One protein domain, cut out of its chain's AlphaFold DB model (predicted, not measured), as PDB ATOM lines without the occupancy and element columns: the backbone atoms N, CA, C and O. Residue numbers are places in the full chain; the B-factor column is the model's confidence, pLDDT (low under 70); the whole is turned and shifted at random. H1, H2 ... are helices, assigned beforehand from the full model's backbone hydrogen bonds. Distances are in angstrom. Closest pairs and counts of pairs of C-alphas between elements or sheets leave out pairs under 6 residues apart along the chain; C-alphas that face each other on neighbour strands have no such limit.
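Overview. This is residues 75 to 121 of the 122 residues of an uncharacterized protein of Hirsutella minnesotensis 3608 (UniProt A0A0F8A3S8). The longest helix, H1, and H4 meet near their ends as an L, and short H3 packs on H1. Short H2 turns off the other end of H1, where residues 85 to 90 stick out. The printed part has 47 residues with four named helices, H1 to H4 in chain order, and no named strand: all helix. It is compact, with radius of gyration of the C-alphas 9.4 A, and rounded, 21 by 20 by 17 A.

Arrangement. H1, residues 75 to 87, touches H3, residues 99 to 102; the closest C-alphas, of Ile 80 and Pro 100, are 6.1 A apart. With residues 77 to 81 alone, H1 only just touches H4, residues 111 to 119, with 3 pairs of C-alphas within 8 A, the closest those of Val 77 and Leu 118, 6.7 A; they stand about perpendicular, at 85 degrees. With residues 83 to 84 alone, H1 only just touches H2, residues 89 to 93, only at the corner, with 3 such pairs, the closest Leu 84 and Ala 91, 5.4 A. H2 and H4 are apart. In H1, H2 and H4 every O i to N i+4 pair is within hydrogen-bond range; H3 is too short for one.

Along the chain. H1 begins at C-alpha 75 (107.311, 169.477, 133.046) and spans 18.4 A; H2 spans 6.7 A, H3 5.2 A, and H4 12.3 A, ending at C-alpha 119 (93.450, 168.902, 127.121).

Size, cuts and confidence. The farthest C-alphas, of Phe 89 and Asp 108, are 23.9 A apart. The printed part has no cut, no link is long, and no printed residue is under 70 in pLDDT.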
ATOM      1  N   ALA A  75     106.159 169.957 133.813       90.44
ATOM      2  CA  ALA A  75     107.311 169.477 133.046       90.44
ATOM      3  C   ALA A  75     107.055 168.110 132.384       90.44
ATOM      4  O   ALA A  75     107.446 167.901 131.242       90.44
ATOM      5  N   ASP A  76     106.355 167.213 133.079       92.81
ATOM      6  CA  ASP A  76     106.016 165.883 132.568       92.81
ATOM      7  C   ASP A  76     105.070 165.992 131.363       92.81
ATOM      8  O   ASP A  76     105.218 165.287 130.372       92.81
ATOM      9  N   VAL A  77     104.108 166.921 131.432       92.00
ATOM     10  CA  VAL A  77     103.195 167.200 130.316       92.00
ATOM     11  C   VAL A  77     103.955 167.768 129.115       92.00
ATOM     12  O   VAL A  77     103.697 167.318 128.005       92.00
ATOM     13  N   ASN A  78     104.926 168.669 129.328       93.12
ATOM     14  CA  ASN A  78     105.771 169.183 128.241       93.12
ATOM     15  C   ASN A  78     106.518 168.052 127.528       93.12
ATOM     16  O   ASN A  78     106.535 168.014 126.311       93.12
ATOM     17  N   ALA A  79     107.108 167.114 128.275       93.12
ATOM     18  CA  ALA A  79     107.848 166.004 127.676       93.12
ATOM     19  C   ALA A  79     106.950 165.129 126.779       93.12
ATOM     20  O   ALA A  79     107.376 164.677 125.717       93.12
ATOM     21  N   ILE A  80     105.693 164.924 127.184       91.31
ATOM     22  CA  ILE A  80     104.701 164.180 126.396       91.31
ATOM     23  C   ILE A  80     104.263 164.974 125.154       91.31
ATOM     24  O   ILE A  80     104.107 164.389 124.083       91.31
ATOM     25  N   GLU A  81     104.071 166.292 125.271       92.19
ATOM     26  CA  GLU A  81     103.777 167.175 124.129       92.19
ATOM     27  C   GLU A  81     104.939 167.186 123.124       92.19
ATOM     28  O   GLU A  81     104.709 166.991 121.931       92.19
ATOM     29  N   ASP A  82     106.178 167.292 123.607       92.56
ATOM     30  CA  ASP A  82     107.389 167.251 122.785       92.56
ATOM     31  C   ASP A  82     107.512 165.924 122.021       92.56
ATOM     32  O   ASP A  82     107.917 165.916 120.858       92.56
ATOM     33  N   LEU A  83     107.170 164.791 122.649       90.88
ATOM     34  CA  LEU A  83     107.137 163.481 121.986       90.88
ATOM     35  C   LEU A  83     106.099 163.471 120.853       90.88
ATOM     36  O   LEU A  83     106.400 163.059 119.731       90.88
ATOM     37  N   LEU A  84     104.886 163.960 121.133       89.81
ATOM     38  CA  LEU A  84     103.804 164.048 120.151       89.81
ATOM     39  C   LEU A  84     104.150 164.968 118.976       89.81
ATOM     40  O   LEU A  84     103.706 164.707 117.859       89.81
ATOM     41  N   GLU A  85     104.918 166.029 119.209       90.25
ATOM     42  CA  GLU A  85     105.373 166.940 118.160       90.25
ATOM     43  C   GLU A  85     106.516 166.337 117.330       90.25
ATOM     44  O   GLU A  85     106.476 166.402 116.101       90.25
ATOM     45  N   LYS A  86     107.497 165.692 117.977       90.25
ATOM     46  CA  LYS A  86     108.673 165.104 117.310       90.25
ATOM     47  C   LYS A  86     108.339 163.876 116.473       90.25
ATOM     48  O   LYS A  86     108.796 163.763 115.339       90.25
ATOM     49  N   GLU A  87     107.573 162.946 117.032       87.19
ATOM     50  CA  GLU A  87     107.269 161.666 116.379       87.19
ATOM     51  C   GLU A  87     105.925 161.687 115.643       87.19
ATOM     52  O   GLU A  87     105.647 160.823 114.806       87.19
ATOM     53  N   GLY A  88     105.080 162.685 115.928       86.12
ATOM     54  CA  GLY A  88     103.866 162.970 115.178       86.12
ATOM     55  C   GLY A  88     102.896 161.793 115.130       86.12
ATOM     56  O   GLY A  88     102.133 161.537 116.062       86.12
ATOM     57  N   PHE A  89     102.864 161.111 113.986       83.38
ATOM     58  CA  PHE A  89     101.950 159.999 113.746       83.38
ATOM     59  C   PHE A  89     102.274 158.770 114.603       83.38
ATOM     60  O   PHE A  89     101.348 158.161 115.136       83.38
ATOM     61  N   GLU A  90     103.553 158.436 114.782       83.75
ATOM     62  CA  GLU A  90     103.952 157.232 115.523       83.75
ATOM     63  C   GLU A  90     103.635 157.368 117.015       83.75
ATOM     64  O   GLU A  90     102.951 156.509 117.578       83.75
ATOM     65  N   ALA A  91     103.960 158.513 117.624       81.56
ATOM     66  CA  ALA A  91     103.585 158.781 119.012       81.56
ATOM     67  C   ALA A  91     102.064 158.738 119.239       81.56
ATOM     68  O   ALA A  91     101.602 158.272 120.278       81.56
ATOM     69  N   ARG A  92     101.244 159.152 118.262       83.12
ATOM     70  CA  ARG A  92      99.772 159.077 118.378       83.12
ATOM     71  C   ARG A  92      99.217 157.653 118.339       83.12
ATOM     72  O   ARG A  92      98.086 157.446 118.783       83.12
ATOM     73  N   ARG A  93      99.965 156.679 117.812       88.56
ATOM     74  CA  ARG A  93      99.571 155.259 117.834       88.56
ATOM     75  C   ARG A  93      99.896 154.590 119.164       88.56
ATOM     76  O   ARG A  93      99.321 153.537 119.450       88.56
ATOM     77  N   LEU A  94     100.773 155.184 119.976       85.69
ATOM     78  CA  LEU A  94     101.124 154.639 121.279       85.69
ATOM     79  C   LEU A  94      99.891 154.566 122.192       85.69
ATOM     80  O   LEU A  94      99.089 155.508 122.265       85.69
ATOM     81  N   PRO A  95      99.735 153.469 122.950       89.44
ATOM     82  CA  PRO A  95      98.781 153.427 124.039       89.44
ATOM     83  C   PRO A  95      99.020 154.587 125.008       89.44
ATOM     84  O   PRO A  95     100.130 154.820 125.476       89.44
ATOM     85  N   TRP A  96      97.947 155.278 125.388       88.44
ATOM     86  CA  TRP A  96      98.025 156.403 126.323       88.44
ATOM     87  C   TRP A  96      98.787 156.093 127.613       88.44
ATOM     88  O   TRP A  96      99.399 156.987 128.169       88.44
ATOM     89  N   VAL A  97      98.734 154.851 128.101       89.31
ATOM     90  CA  VAL A  97      99.399 154.437 129.347       89.31
ATOM     91  C   VAL A  97     100.917 154.293 129.176       89.31
ATOM     92  O   VAL A  97     101.641 154.513 130.136       89.31
ATOM     93  N   SER A  98     101.408 153.960 127.978       88.50
ATOM     94  CA  SER A  98     102.846 153.818 127.701       88.50
ATOM     95  C   SER A  98     103.493 155.113 127.206       88.50
ATOM     96  O   SER A  98     104.701 155.270 127.317       88.50
ATOM     97  N   MET A  99     102.698 156.056 126.697       89.38
ATOM     98  CA  MET A  99     103.174 157.337 126.168       89.38
ATOM     99  C   MET A  99     104.060 158.143 127.144       89.38
ATOM    100  O   MET A  99     105.077 158.664 126.696       89.38
ATOM    101  N   PRO A 100     103.761 158.238 128.458       91.62
ATOM    102  CA  PRO A 100     104.664 158.906 129.393       91.62
ATOM    103  C   PRO A 100     106.036 158.237 129.479       91.62
ATOM    104  O   PRO A 100     107.039 158.938 129.487       91.62
ATOM    105  N   ALA A 101     106.089 156.903 129.488       91.69
ATOM    106  CA  ALA A 101     107.349 156.172 129.579       91.69
ATOM    107  C   ALA A 101     108.244 156.439 128.356       91.69
ATOM    108  O   ALA A 101     109.433 156.693 128.526       91.69
ATOM    109  N   GLU A 102     107.661 156.479 127.154       90.19
ATOM    110  CA  GLU A 102     108.379 156.849 125.920       90.19
ATOM    111  C   GLU A 102     108.850 158.311 125.932       90.19
ATOM    112  O   GLU A 102     109.934 158.634 125.459       90.19
ATOM    113  N   ALA A 103     108.087 159.202 126.570       90.06
ATOM    114  CA  ALA A 103     108.501 160.583 126.818       90.06
ATOM    115  C   ALA A 103     109.555 160.721 127.943       90.06
ATOM    116  O   ALA A 103     109.922 161.839 128.309       90.06
ATOM    117  N   GLY A 104     110.030 159.614 128.528       91.69
ATOM    118  CA  GLY A 104     110.981 159.617 129.645       91.69
ATOM    119  C   GLY A 104     110.368 160.020 130.993       91.69
ATOM    120  O   GLY A 104     111.090 160.413 131.911       91.69
ATOM    121  N   VAL A 105     109.044 159.942 131.125       92.44
ATOM    122  CA  VAL A 105     108.281 160.271 132.333       92.44
ATOM    123  C   VAL A 105     107.835 158.987 133.031       92.44
ATOM    124  O   VAL A 105     106.936 158.287 132.566       92.44
ATOM    125  N   ASP A 106     108.405 158.724 134.205       90.50
ATOM    126  CA  ASP A 106     107.965 157.631 135.073       90.50
ATOM    127  C   ASP A 106     106.716 158.040 135.876       90.50
ATOM    128  O   ASP A 106     106.754 158.947 136.719       90.50
ATOM    129  N   THR A 107     105.570 157.428 135.567       88.81
ATOM    130  CA  THR A 107     104.287 157.786 136.176       88.81
ATOM    131  C   THR A 107     103.248 156.668 136.096       88.81
ATOM    132  O   THR A 107     102.995 156.098 135.039       88.81
ATOM    133  N   ASP A 108     102.520 156.457 137.195       87.19
ATOM    134  CA  ASP A 108     101.355 155.558 137.260       87.19
ATOM    135  C   ASP A 108     100.045 156.250 136.824       87.19
ATOM    136  O   ASP A 108      98.941 155.945 137.299       87.19
ATOM    137  N   ALA A 109     100.133 157.277 135.975       89.38
ATOM    138  CA  ALA A 109      98.968 158.048 135.566       89.38
ATOM    139  C   ALA A 109      98.015 157.200 134.707       89.38
ATOM    140  O   ALA A 109      98.379 156.636 133.681       89.38
ATOM    141  N   SER A 110      96.732 157.171 135.081       92.62
ATOM    142  CA  SER A 110      95.710 156.548 134.233       92.62
ATOM    143  C   SER A 110      95.592 157.268 132.882       92.62
ATOM    144  O   SER A 110      95.747 158.491 132.820       92.62
ATOM    145  N   LYS A 111      95.164 156.553 131.830       92.75
ATOM    146  CA  LYS A 111      94.820 157.138 130.514       92.75
ATOM    147  C   LYS A 111      94.006 158.432 130.638       92.75
ATOM    148  O   LYS A 111      94.324 159.436 130.011       92.75
ATOM    149  N   ARG A 112      92.966 158.427 131.482       92.31
ATOM    150  CA  ARG A 112      92.083 159.588 131.689       92.31
ATOM    151  C   ARG A 112      92.819 160.779 132.304       92.31
ATOM    152  O   ARG A 112      92.476 161.920 132.008       92.31
ATOM    153  N   THR A 113      93.792 160.531 133.177       93.25
ATOM    154  CA  THR A 113      94.623 161.580 133.783       93.25
ATOM    155  C   THR A 113      95.530 162.221 132.740       93.25
ATOM    156  O   THR A 113      95.646 163.443 132.725       93.25
ATOM    157  N   ILE A 114      96.127 161.409 131.865       92.25
ATOM    158  CA  ILE A 114      97.044 161.862 130.812       92.25
ATOM    159  C   ILE A 114      96.287 162.742 129.812       92.25
ATOM    160  O   ILE A 114      96.638 163.905 129.641       92.25
ATOM    161  N   GLN A 115      95.165 162.245 129.279       92.06
ATOM    162  CA  GLN A 115      94.313 162.998 128.349       92.06
ATOM    163  C   GLN A 115      93.868 164.344 128.929       92.06
ATOM    164  O   GLN A 115      94.094 165.382 128.322       92.06
ATOM    165  N   ARG A 116      93.330 164.353 130.157       92.12
ATOM    166  CA  ARG A 116      92.910 165.600 130.820       92.12
ATOM    167  C   ARG A 116      94.051 166.578 131.075       92.12
ATOM    168  O   ARG A 116      93.797 167.771 131.210       92.12
ATOM    169  N   SER A 117      95.272 166.080 131.266       90.75
ATOM    170  CA  SER A 117      96.424 166.946 131.525       90.75
ATOM    171  C   SER A 117      96.852 167.674 130.254       90.75
ATOM    172  O   SER A 117      97.165 168.857 130.346       90.75
ATOM    173  N   LEU A 118      96.771 167.004 129.101       88.62
ATOM    174  CA  LEU A 118      97.036 167.579 127.778       88.62
ATOM    175  C   LEU A 118      95.895 168.499 127.308       88.62
ATOM    176  O   LEU A 118      96.139 169.628 126.902       88.62
ATOM    177  N   GLU A 119      94.633 168.085 127.469       89.00
ATOM    178  CA  GLU A 119      93.450 168.902 127.121       89.00
ATOM    179  C   GLU A 119      93.381 170.232 127.877       89.00
ATOM    180  O   GLU A 119      92.722 171.160 127.439       89.00
ATOM    181  N   ARG A 120      94.014 170.335 129.049       84.44
ATOM    182  CA  ARG A 120      94.021 171.578 129.834       84.44
ATOM    183  C   ARG A 120      94.958 172.643 129.254       84.44
ATOM    184  O   ARG A 120      94.945 173.771 129.748       84.44
ATOM    185  N   ARG A 121      95.825 172.261 128.316       74.06
ATOM    186  CA  ARG A 121      96.851 173.126 127.730       74.06
ATOM    187  C   ARG A 121      96.534 173.597 126.317       74.06
ATOM    188  O   ARG A 121      96.992 174.681 125.969       74.06
TER     189      ARG A 121